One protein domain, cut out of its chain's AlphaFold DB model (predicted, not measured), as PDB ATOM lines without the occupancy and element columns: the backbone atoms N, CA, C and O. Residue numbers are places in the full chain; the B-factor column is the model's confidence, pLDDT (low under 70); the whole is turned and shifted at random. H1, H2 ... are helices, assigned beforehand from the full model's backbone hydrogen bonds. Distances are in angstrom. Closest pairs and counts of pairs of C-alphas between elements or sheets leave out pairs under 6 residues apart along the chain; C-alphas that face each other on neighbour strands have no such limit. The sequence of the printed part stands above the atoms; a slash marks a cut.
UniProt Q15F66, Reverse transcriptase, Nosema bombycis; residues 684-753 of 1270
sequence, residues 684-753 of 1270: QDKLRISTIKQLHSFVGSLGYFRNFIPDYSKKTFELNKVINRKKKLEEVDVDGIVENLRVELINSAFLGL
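Overview. This is residues 684 to 753 of the 1270 residues of the protein "Reverse transcriptase" of Nosema bombycis (UniProt Q15F66). Two long helices, H1 and H4, run roughly the same way side by side with a gap between them, and the short helices H2 and H3, end to end, return across one side of this pair. Residues 684 to 691 run along the pair's other side, and residues 749 to 753 make a tail past the end of H4. The printed part has 70 residues with four named helices, in the order H1, H2, H3, H4, and no named strand; the class is all helix. It is compact, with a radius of gyration of the C-alphas of 12.0 A, and elongated, spanning 40 by 23 by 16 A.

Along the chain. After residues 684 to 691, H1 takes residues 692 to 704, 18.9 A long, from C-alpha 692 at (27.398, 117.409, 47.313). H2 is residues 712 to 715, 5.3 A, and H3 is residues 717 to 723, 9.9 A. H4, the longest, is residues 734 to 748, 20.7 A, ending with C-alpha 748 at (10.660, 106.688, 29.534).

Arrangement. H1 and H3 touch, closest at the C-alphas of Ile 692 and Ile 723, 6.2 A apart; they run opposite ways at a steep tilt of 45 degrees. H1 and H4 are near each other, with 10 pairs of C-alphas within 10 A. H1 and H2 are only just apart, their closest C-alphas at 8.2 A. H2 and H3 meet only through their link. H2 is close to H4 but not clearly touching, with the closest C-alphas, of Lys 715 and Ile 737, 7.5 A apart. H3 and H4 are also close but not clearly touching: their closest C-alphas, of Leu 719 and Val 734, are 6.8 A apart, at a steep tilt of 52 degrees, opposite ways. Each O i to N i+4 pair is within hydrogen-bond range in H3 and H4, and 8 of 9 are in H1; H2 is too short for such a pair.

Size, cuts and confidence. The two C-alphas farthest apart, of Glu 730 and Leu 753, are at 41.1 A. The printed part has no cut. The link from H2 to H3 is tight, the other two are short. The mean pLDDT of the printed part is 74.1; residues 684 to 687, 700 to 701, 703 to 704, 711, 726 to 727 and 747 to 749 are under 70.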
ATOM      1  N   GLN A 684      15.887 102.508  41.728       63.25
ATOM      2  CA  GLN A 684      14.559 101.974  42.073       63.25
ATOM      3  C   GLN A 684      14.047 102.532  43.412       63.25
ATOM      4  O   GLN A 684      12.871 102.890  43.519       63.25
ATOM      5  N   ASP A 685      14.938 102.687  44.393       65.12
ATOM      6  CA  ASP A 685      14.644 103.319  45.681       65.12
ATOM      7  C   ASP A 685      14.612 104.854  45.595       65.12
ATOM      8  O   ASP A 685      15.324 105.481  44.806       65.12
ATOM      9  N   LYS A 686      13.827 105.485  46.477       61.78
ATOM     10  CA  LYS A 686      13.809 106.944  46.626       61.78
ATOM     11  C   LYS A 686      15.083 107.440  47.318       61.78
ATOM     12  O   LYS A 686      15.190 107.431  48.546       61.78
ATOM     13  N   LEU A 687      16.039 107.904  46.518       64.12
ATOM     14  CA  LEU A 687      17.272 108.523  46.997       64.12
ATOM     15  C   LEU A 687      17.001 109.904  47.606       64.12
ATOM     16  O   LEU A 687      16.337 110.740  46.999       64.12
ATOM     17  N   ARG A 688      17.586 110.159  48.782       71.12
ATOM     18  CA  ARG A 688      17.642 111.489  49.398       71.12
ATOM     19  C   ARG A 688      19.079 111.997  49.415       71.12
ATOM     20  O   ARG A 688      19.961 111.309  49.935       71.12
ATOM     21  N   ILE A 689      19.330 113.182  48.865       76.62
ATOM     22  CA  ILE A 689      20.689 113.690  48.638       76.62
ATOM     23  C   ILE A 689      21.026 114.777  49.663       76.62
ATOM     24  O   ILE A 689      20.714 115.950  49.490       76.62
ATOM     25  N   SER A 690      21.714 114.384  50.738       70.38
ATOM     26  CA  SER A 690      22.116 115.285  51.828       70.38
ATOM     27  C   SER A 690      23.529 115.866  51.683       70.38
ATOM     28  O   SER A 690      23.949 116.668  52.516       70.38
ATOM     29  N   THR A 691      24.287 115.485  50.647       74.44
ATOM     30  CA  THR A 691      25.663 115.960  50.426       74.44
ATOM     31  C   THR A 691      25.991 116.181  48.948       74.44
ATOM     32  O   THR A 691      25.544 115.446  48.068       74.44
ATOM     33  N   ILE A 692      26.887 117.137  48.671       77.06
ATOM     34  CA  ILE A 692      27.398 117.409  47.313       77.06
ATOM     35  C   ILE A 692      28.114 116.177  46.720       77.06
ATOM     36  O   ILE A 692      28.049 115.953  45.514       77.06
ATOM     37  N   LYS A 693      28.742 115.326  47.551       71.75
ATOM     38  CA  LYS A 693      29.366 114.070  47.090       71.75
ATOM     39  C   LYS A 693      28.331 113.069  46.562       71.75
ATOM     40  O   LYS A 693      28.557 112.473  45.513       71.75
ATOM     41  N   GLN A 694      27.191 112.916  47.241       71.50
ATOM     42  CA  GLN A 694      26.075 112.108  46.734       71.50
ATOM     43  C   GLN A 694      25.487 112.716  45.455       71.50
ATOM     44  O   GLN A 694      25.248 111.979  44.504       71.50
ATOM     45  N   LEU A 695      25.331 114.046  45.389       79.44
ATOM     46  CA  LEU A 695      24.816 114.725  44.195       79.44
ATOM     47  C   LEU A 695      25.711 114.500  42.968       79.44
ATOM     48  O   LEU A 695      25.225 114.113  41.909       79.44
ATOM     49  N   HIS A 696      27.025 114.673  43.123       72.25
ATOM     50  CA  HIS A 696      28.000 114.408  42.066       72.25
ATOM     51  C   HIS A 696      28.015 112.922  41.664       72.25
ATOM     52  O   HIS A 696      28.150 112.604  40.482       72.25
ATOM     53  N   SER A 697      27.852 112.001  42.621       70.31
ATOM     54  CA  SER A 697      27.749 110.569  42.322       70.31
ATOM     55  C   SER A 697      26.476 110.229  41.539       70.31
ATOM     56  O   SER A 697      26.541 109.400  40.636       70.31
ATOM     57  N   PHE A 698      25.345 110.866  41.861       76.19
ATOM     58  CA  PHE A 698      24.062 110.658  41.186       76.19
ATOM     59  C   PHE A 698      24.047 111.250  39.773       76.19
ATOM     60  O   PHE A 698      23.681 110.565  38.825       76.19
ATOM     61  N   VAL A 699      24.491 112.499  39.594       77.00
ATOM     62  CA  VAL A 699      24.569 113.114  38.256       77.00
ATOM     63  C   VAL A 699      25.577 112.365  37.373       77.00
ATOM     64  O   VAL A 699      25.311 112.162  36.189       77.00
ATOM     65  N   GLY A 700      26.677 111.870  37.957       68.44
ATOM     66  CA  GLY A 700      27.650 111.014  37.277       68.44
ATOM     67  C   GLY A 700      27.071 109.674  36.803       68.44
ATOM     68  O   GLY A 700      27.253 109.322  35.640       68.44
ATOM     69  N   SER A 701      26.336 108.944  37.653       68.12
ATOM     70  CA  SER A 701      25.692 107.684  37.243       68.12
ATOM     71  C   SER A 701      24.541 107.911  36.257       68.12
ATOM     72  O   SER A 701      24.400 107.154  35.298       68.12
ATOM     73  N   LEU A 702      23.762 108.982  36.430       74.50
ATOM     74  CA  LEU A 702      22.695 109.377  35.507       74.50
ATOM     75  C   LEU A 702      23.247 109.779  34.125       74.50
ATOM     76  O   LEU A 702      22.595 109.551  33.109       74.50
ATOM     77  N   GLY A 703      24.465 110.329  34.070       69.25
ATOM     78  CA  GLY A 703      25.152 110.702  32.830       69.25
ATOM     79  C   GLY A 703      25.394 109.536  31.865       69.25
ATOM     80  O   GLY A 703      25.423 109.756  30.655       69.25
ATOM     81  N   TYR A 704      25.477 108.298  32.368       69.75
ATOM     82  CA  TYR A 704      25.523 107.087  31.535       69.75
ATOM     83  C   TYR A 704      24.222 106.889  30.734       69.75
ATOM     84  O   TYR A 704      24.250 106.470  29.580       69.75
ATOM     85  N   PHE A 705      23.078 107.258  31.318       71.38
ATOM     86  CA  PHE A 705      21.753 107.126  30.707       71.38
ATOM     87  C   PHE A 705      21.274 108.399  29.989       71.38
ATOM     88  O   PHE A 705      20.138 108.439  29.522       71.38
ATOM     89  N   ARG A 706      22.125 109.426  29.833       73.56
ATOM     90  CA  ARG A 706      21.769 110.715  29.196       73.56
ATOM     91  C   ARG A 706      21.091 110.564  27.823       73.56
ATOM     92  O   ARG A 706      20.235 111.368  27.482       73.56
ATOM     93  N   ASN A 707      21.456 109.530  27.056       73.50
ATOM     94  CA  ASN A 707      20.933 109.264  25.712       73.50
ATOM     95  C   ASN A 707      19.446 108.830  25.728       73.50
ATOM     96  O   ASN A 707      18.801 108.875  24.682       73.50
ATOM     97  N   PHE A 708      18.924 108.423  26.895       72.81
ATOM     98  CA  PHE A 708      17.541 107.992  27.157       72.81
ATOM     99  C   PHE A 708      16.696 109.082  27.842       72.81
ATOM    100  O   PHE A 708      15.493 108.901  28.005       72.81
ATOM    101  N   ILE A 709      17.311 110.193  28.271       73.19
ATOM    102  CA  ILE A 709      16.665 111.250  29.062       73.19
ATOM    103  C   ILE A 709      16.502 112.499  28.180       73.19
ATOM    104  O   ILE A 709      17.503 113.167  27.890       73.19
ATOM    105  N   PRO A 710      15.269 112.862  27.771       71.06
ATOM    106  CA  PRO A 710      15.008 114.102  27.043       71.06
ATOM    107  C   PRO A 710      15.545 115.307  27.824       71.06
ATOM    108  O   PRO A 710      15.312 115.415  29.028       71.06
ATOM    109  N   ASP A 711      16.277 116.206  27.167       66.75
ATOM    110  CA  ASP A 711      16.893 117.401  27.766       66.75
ATOM    111  C   ASP A 711      17.612 117.186  29.110       66.75
ATOM    112  O   ASP A 711      17.548 118.021  30.021       66.75
ATOM    113  N   TYR A 712      18.374 116.092  29.214       77.06
ATOM    114  CA  TYR A 712      19.288 115.819  30.329       77.06
ATOM    115  C   TYR A 712      20.055 117.073  30.805       77.06
ATOM    116  O   TYR A 712      20.130 117.340  32.007       77.06
ATOM    117  N   SER A 713      20.576 117.889  29.880       75.19
ATOM    118  CA  SER A 713      21.323 119.113  30.212       75.19
ATOM    119  C   SER A 713      20.463 120.197  30.871       75.19
ATOM    120  O   SER A 713      20.924 120.844  31.809       75.19
ATOM    121  N   LYS A 714      19.203 120.365  30.438       73.25
ATOM    122  CA  LYS A 714      18.254 121.331  31.018       73.25
ATOM    123  C   LYS A 714      17.844 120.907  32.425       73.25
ATOM    124  O   LYS A 714      17.893 121.705  33.355       73.25
ATOM    125  N   LYS A 715      17.503 119.627  32.595       76.25
ATOM    126  CA  LYS A 715      17.027 119.063  33.868       76.25
ATOM    127  C   LYS A 715      18.134 118.974  34.921       76.25
ATOM    128  O   LYS A 715      17.886 119.216  36.097       76.25
ATOM    129  N   THR A 716      19.378 118.718  34.509       79.75
ATOM    130  CA  THR A 716      20.542 118.752  35.412       79.75
ATOM    131  C   THR A 716      21.148 120.151  35.600       79.75
ATOM    132  O   THR A 716      22.063 120.294  36.406       79.75
ATOM    133  N   PHE A 717      20.667 121.204  34.923       80.06
ATOM    134  CA  PHE A 717      21.265 122.551  34.955       80.06
ATOM    135  C   PHE A 717      21.405 123.125  36.375       80.06
ATOM    136  O   PHE A 717      22.497 123.540  36.770       80.06
ATOM    137  N   GLU A 718      20.341 123.085  37.183       78.12
ATOM    138  CA  GLU A 718      20.383 123.565  38.574       78.12
ATOM    139  C   GLU A 718      21.210 122.645  39.487       78.12
ATOM    140  O   GLU A 718      21.965 123.137  40.327       78.12
ATOM    141  N   LEU A 719      21.175 121.322  39.273       80.81
ATOM    142  CA  LEU A 719      22.037 120.377  40.001       80.81
ATOM    143  C   LEU A 719      23.522 120.663  39.728       80.81
ATOM    144  O   LEU A 719      24.339 120.684  40.648       80.81
ATOM    145  N   ASN A 720      23.864 120.974  38.477       79.38
ATOM    146  CA  ASN A 720      25.206 121.362  38.061       79.38
ATOM    147  C   ASN A 720      25.629 122.725  38.636       79.38
ATOM    148  O   ASN A 720      26.815 122.915  38.908       79.38
ATOM    149  N   LYS A 721      24.708 123.667  38.898       78.88
ATOM    150  CA  LYS A 721      25.029 124.896  39.657       78.88
ATOM    151  C   LYS A 721      25.418 124.582  41.105       78.88
ATOM    152  O   LYS A 721      26.364 125.188  41.606       78.88
ATOM    153  N   VAL A 722      24.749 123.625  41.752       79.31
ATOM    154  CA  VAL A 722      25.075 123.189  43.124       79.31
ATOM    155  C   VAL A 722      26.390 122.401  43.176       79.31
ATOM    156  O   VAL A 722      27.232 122.677  44.028       79.31
ATOM    157  N   ILE A 723      26.625 121.474  42.236       78.38
ATOM    158  CA  ILE A 723      27.900 120.736  42.118       78.38
ATOM    159  C   ILE A 723      29.074 121.710  41.944       78.38
ATOM    160  O   ILE A 723      30.057 121.630  42.679       78.38
ATOM    161  N   ASN A 724      28.934 122.688  41.044       76.50
ATOM    162  CA  ASN A 724      29.938 123.726  40.789       76.50
ATOM    163  C   ASN A 724      29.945 124.859  41.839       76.50
ATOM    164  O   ASN A 724      30.502 125.925  41.583       76.50
ATOM    165  N   ARG A 725      29.311 124.658  43.007       72.31
ATOM    166  CA  ARG A 725      29.264 125.588  44.157       72.31
ATOM    167  C   ARG A 725      28.736 127.003  43.853       72.31
ATOM    168  O   ARG A 725      28.931 127.909  44.657       72.31
ATOM    169  N   LYS A 726      28.033 127.200  42.730       64.62
ATOM    170  CA  LYS A 726      27.378 128.472  42.359       64.62
ATOM    171  C   LYS A 726      26.055 128.704  43.100       64.62
ATOM    172  O   LYS A 726      25.555 129.823  43.109       64.62
ATOM    173  N   LYS A 727      25.497 127.648  43.693       68.31
ATOM    174  CA  LYS A 727      24.365 127.655  44.631       68.31
ATOM    175  C   LYS A 727      24.651 126.682  45.773       68.31
ATOM    176  O   LYS A 727      25.400 125.721  45.589       68.31
ATOM    177  N   LYS A 728      24.033 126.891  46.934       74.19
ATOM    178  CA  LYS A 728      24.032 125.919  48.037       74.19
ATOM    179  C   LYS A 728      23.007 124.813  47.789       74.19
ATOM    180  O   LYS A 728      22.037 124.996  47.062       74.19
ATOM    181  N   LEU A 729      23.196 123.680  48.470       71.88
ATOM    182  CA  LEU A 729      22.260 122.547  48.459       71.88
ATOM    183  C   LEU A 729      20.849 122.944  48.947       71.88
ATOM    184  O   LEU A 729      19.866 122.364  48.514       71.88
ATOM    185  N   GLU A 730      20.766 123.948  49.822       72.88
ATOM    186  CA  GLU A 730      19.531 124.469  50.432       72.88
ATOM    187  C   GLU A 730      18.768 125.458  49.524       72.88
ATOM    188  O   GLU A 730      17.630 125.810  49.813       72.88
ATOM    189  N   GLU A 731      19.388 125.924  48.432       72.31
ATOM    190  CA  GLU A 731      18.859 126.959  47.524       72.31
ATOM    191  C   GLU A 731      18.188 126.358  46.264       72.31
ATOM    192  O   GLU A 731      17.815 127.085  45.338       72.31
ATOM    193  N   VAL A 732      18.069 125.025  46.199       76.50
ATOM    194  CA  VAL A 732      17.517 124.244  45.077       76.50
ATOM    195  C   VAL A 732      16.757 123.036  45.632       76.50
ATOM    196  O   VAL A 732      17.249 122.372  46.541       76.50
ATOM    197  N   ASP A 733      15.600 122.693  45.056       81.38
ATOM    198  CA  ASP A 733      14.904 121.431  45.359       81.38
ATOM    199  C   ASP A 733      15.621 120.235  44.708       81.38
ATOM    200  O   ASP A 733      15.221 119.702  43.672       81.38
ATOM    201  N   VAL A 734      16.754 119.852  45.299       80.94
ATOM    202  CA  VAL A 734      17.582 118.746  44.813       80.94
ATOM    203  C   VAL A 734      16.834 117.418  44.919       80.94
ATOM    204  O   VAL A 734      16.829 116.671  43.947       80.94
ATOM    205  N   ASP A 735      16.173 117.142  46.049       78.38
ATOM    206  CA  ASP A 735      15.418 115.896  46.261       78.38
ATOM    207  C   ASP A 735      14.267 115.759  45.229       78.38
ATOM    208  O   ASP A 735      14.057 114.672  44.690       78.38
ATOM    209  N   GLY A 736      13.556 116.846  44.892       80.00
ATOM    210  CA  GLY A 736      12.486 116.844  43.886       80.00
ATOM    211  C   GLY A 736      12.974 116.703  42.440       80.00
ATOM    212  O   GLY A 736      12.426 115.900  41.683       80.00
ATOM    213  N   ILE A 737      14.036 117.416  42.040       80.56
ATOM    214  CA  ILE A 737      14.622 117.278  40.690       80.56
ATOM    215  C   ILE A 737      15.199 115.865  40.490       80.56
ATOM    216  O   ILE A 737      15.034 115.274  39.420       80.56
ATOM    217  N   VAL A 738      15.844 115.309  41.520       81.50
ATOM    218  CA  VAL A 738      16.379 113.938  41.535       81.50
ATOM    219  C   VAL A 738      15.261 112.907  41.389       81.50
ATOM    220  O   VAL A 738      15.381 112.017  40.550       81.50
ATOM    221  N   GLU A 739      14.163 113.042  42.138       81.31
ATOM    222  CA  GLU A 739      13.016 112.131  42.039       81.31
ATOM    223  C   GLU A 739      12.341 112.202  40.660       81.31
ATOM    224  O   GLU A 739      12.028 111.162  40.084       81.31
ATOM    225  N   ASN A 740      12.186 113.396  40.079       82.31
ATOM    226  CA  ASN A 740      11.628 113.555  38.733       82.31
ATOM    227  C   ASN A 740      12.505 112.875  37.665       82.31
ATOM    228  O   ASN A 740      11.993 112.113  36.847       82.31
ATOM    229  N   LEU A 741      13.827 113.082  37.706       79.38
ATOM    230  CA  LEU A 741      14.781 112.418  36.806       79.38
ATOM    231  C   LEU A 741      14.811 110.892  36.991       79.38
ATOM    232  O   LEU A 741      14.989 110.155  36.023       79.38
ATOM    233  N   ARG A 742      14.622 110.416  38.225       78.69
ATOM    234  CA  ARG A 742      14.540 108.991  38.573       78.69
ATOM    235  C   ARG A 742      13.283 108.342  37.990       78.69
ATOM    236  O   ARG A 742      13.376 107.298  37.351       78.69
ATOM    237  N   VAL A 743      12.125 108.978  38.172       76.56
ATOM    238  CA  VAL A 743      10.833 108.521  37.636       76.56
ATOM    239  C   VAL A 743      10.826 108.561  36.106       76.56
ATOM    240  O   VAL A 743      10.343 107.622  35.480       76.56
ATOM    241  N   GLU A 744      11.411 109.590  35.487       75.88
ATOM    242  CA  GLU A 744      11.539 109.671  34.028       75.88
ATOM    243  C   GLU A 744      12.469 108.582  33.466       75.88
ATOM    244  O   GLU A 744      12.103 107.908  32.506       75.88
ATOM    245  N   LEU A 745      13.622 108.319  34.096       76.19
ATOM    246  CA  LEU A 745      14.507 107.220  33.686       76.19
ATOM    247  C   LEU A 745      13.819 105.844  33.776       76.19
ATOM    248  O   LEU A 745      14.087 104.979  32.949       76.19
ATOM    249  N   ILE A 746      12.930 105.631  34.750       71.62
ATOM    250  CA  ILE A 746      12.178 104.373  34.883       71.62
ATOM    251  C   ILE A 746      11.047 104.284  33.846       71.62
ATOM    252  O   ILE A 746      10.864 103.238  33.229       71.62
ATOM    253  N   ASN A 747      10.302 105.371  33.626       65.88
ATOM    254  CA  ASN A 747       9.088 105.355  32.803       65.88
ATOM    255  C   ASN A 747       9.340 105.557  31.298       65.88
ATOM    256  O   ASN A 747       8.505 105.157  30.486       65.88
ATOM    257  N   SER A 748      10.437 106.214  30.910       58.75
ATOM    258  CA  SER A 748      10.660 106.688  29.534       58.75
ATOM    259  C   SER A 748      11.778 105.966  28.780       58.75
ATOM    260  O   SER A 748      11.906 106.153  27.571       58.75
ATOM    261  N   ALA A 749      12.598 105.155  29.453       60.44
ATOM    262  CA  ALA A 749      13.853 104.664  28.890       60.44
ATOM    263  C   ALA A 749      13.707 103.421  27.992       60.44
ATOM    264  O   ALA A 749      14.246 102.354  28.286       60.44
ATOM    265  N   PHE A 750      13.058 103.591  26.838       72.06
ATOM    266  CA  PHE A 750      13.357 102.770  25.666       72.06
ATOM    267  C   PHE A 750      13.685 103.634  24.447       72.06
ATOM    268  O   PHE A 750      13.026 104.636  24.174       72.06
ATOM    269  N   LEU A 751      14.700 103.214  23.700       80.31
ATOM    270  CA  LEU A 751      15.073 103.761  22.396       80.31
ATOM    271  C   LEU A 751      14.808 102.699  21.323       80.31
ATOM    272  O   LEU A 751      14.828 101.505  21.615       80.31
ATOM    273  N   GLY A 752      14.548 103.105  20.084       79.88
ATOM    274  CA  GLY A 752      14.549 102.186  18.944       79.88
ATOM    275  C   GLY A 752      15.972 101.837  18.513       79.88
ATOM    276  O   GLY A 752      16.863 102.682  18.593       79.88
ATOM    277  N   LEU A 753      16.179 100.614  18.018       83.12
ATOM    278  CA  LEU A 753      17.361 100.322  17.208       83.12
ATOM    279  C   LEU A 753      17.280 101.117  15.885       83.12
ATOM    280  O   LEU A 753      16.207 101.151  15.280       83.12
TER     281      LEU A 753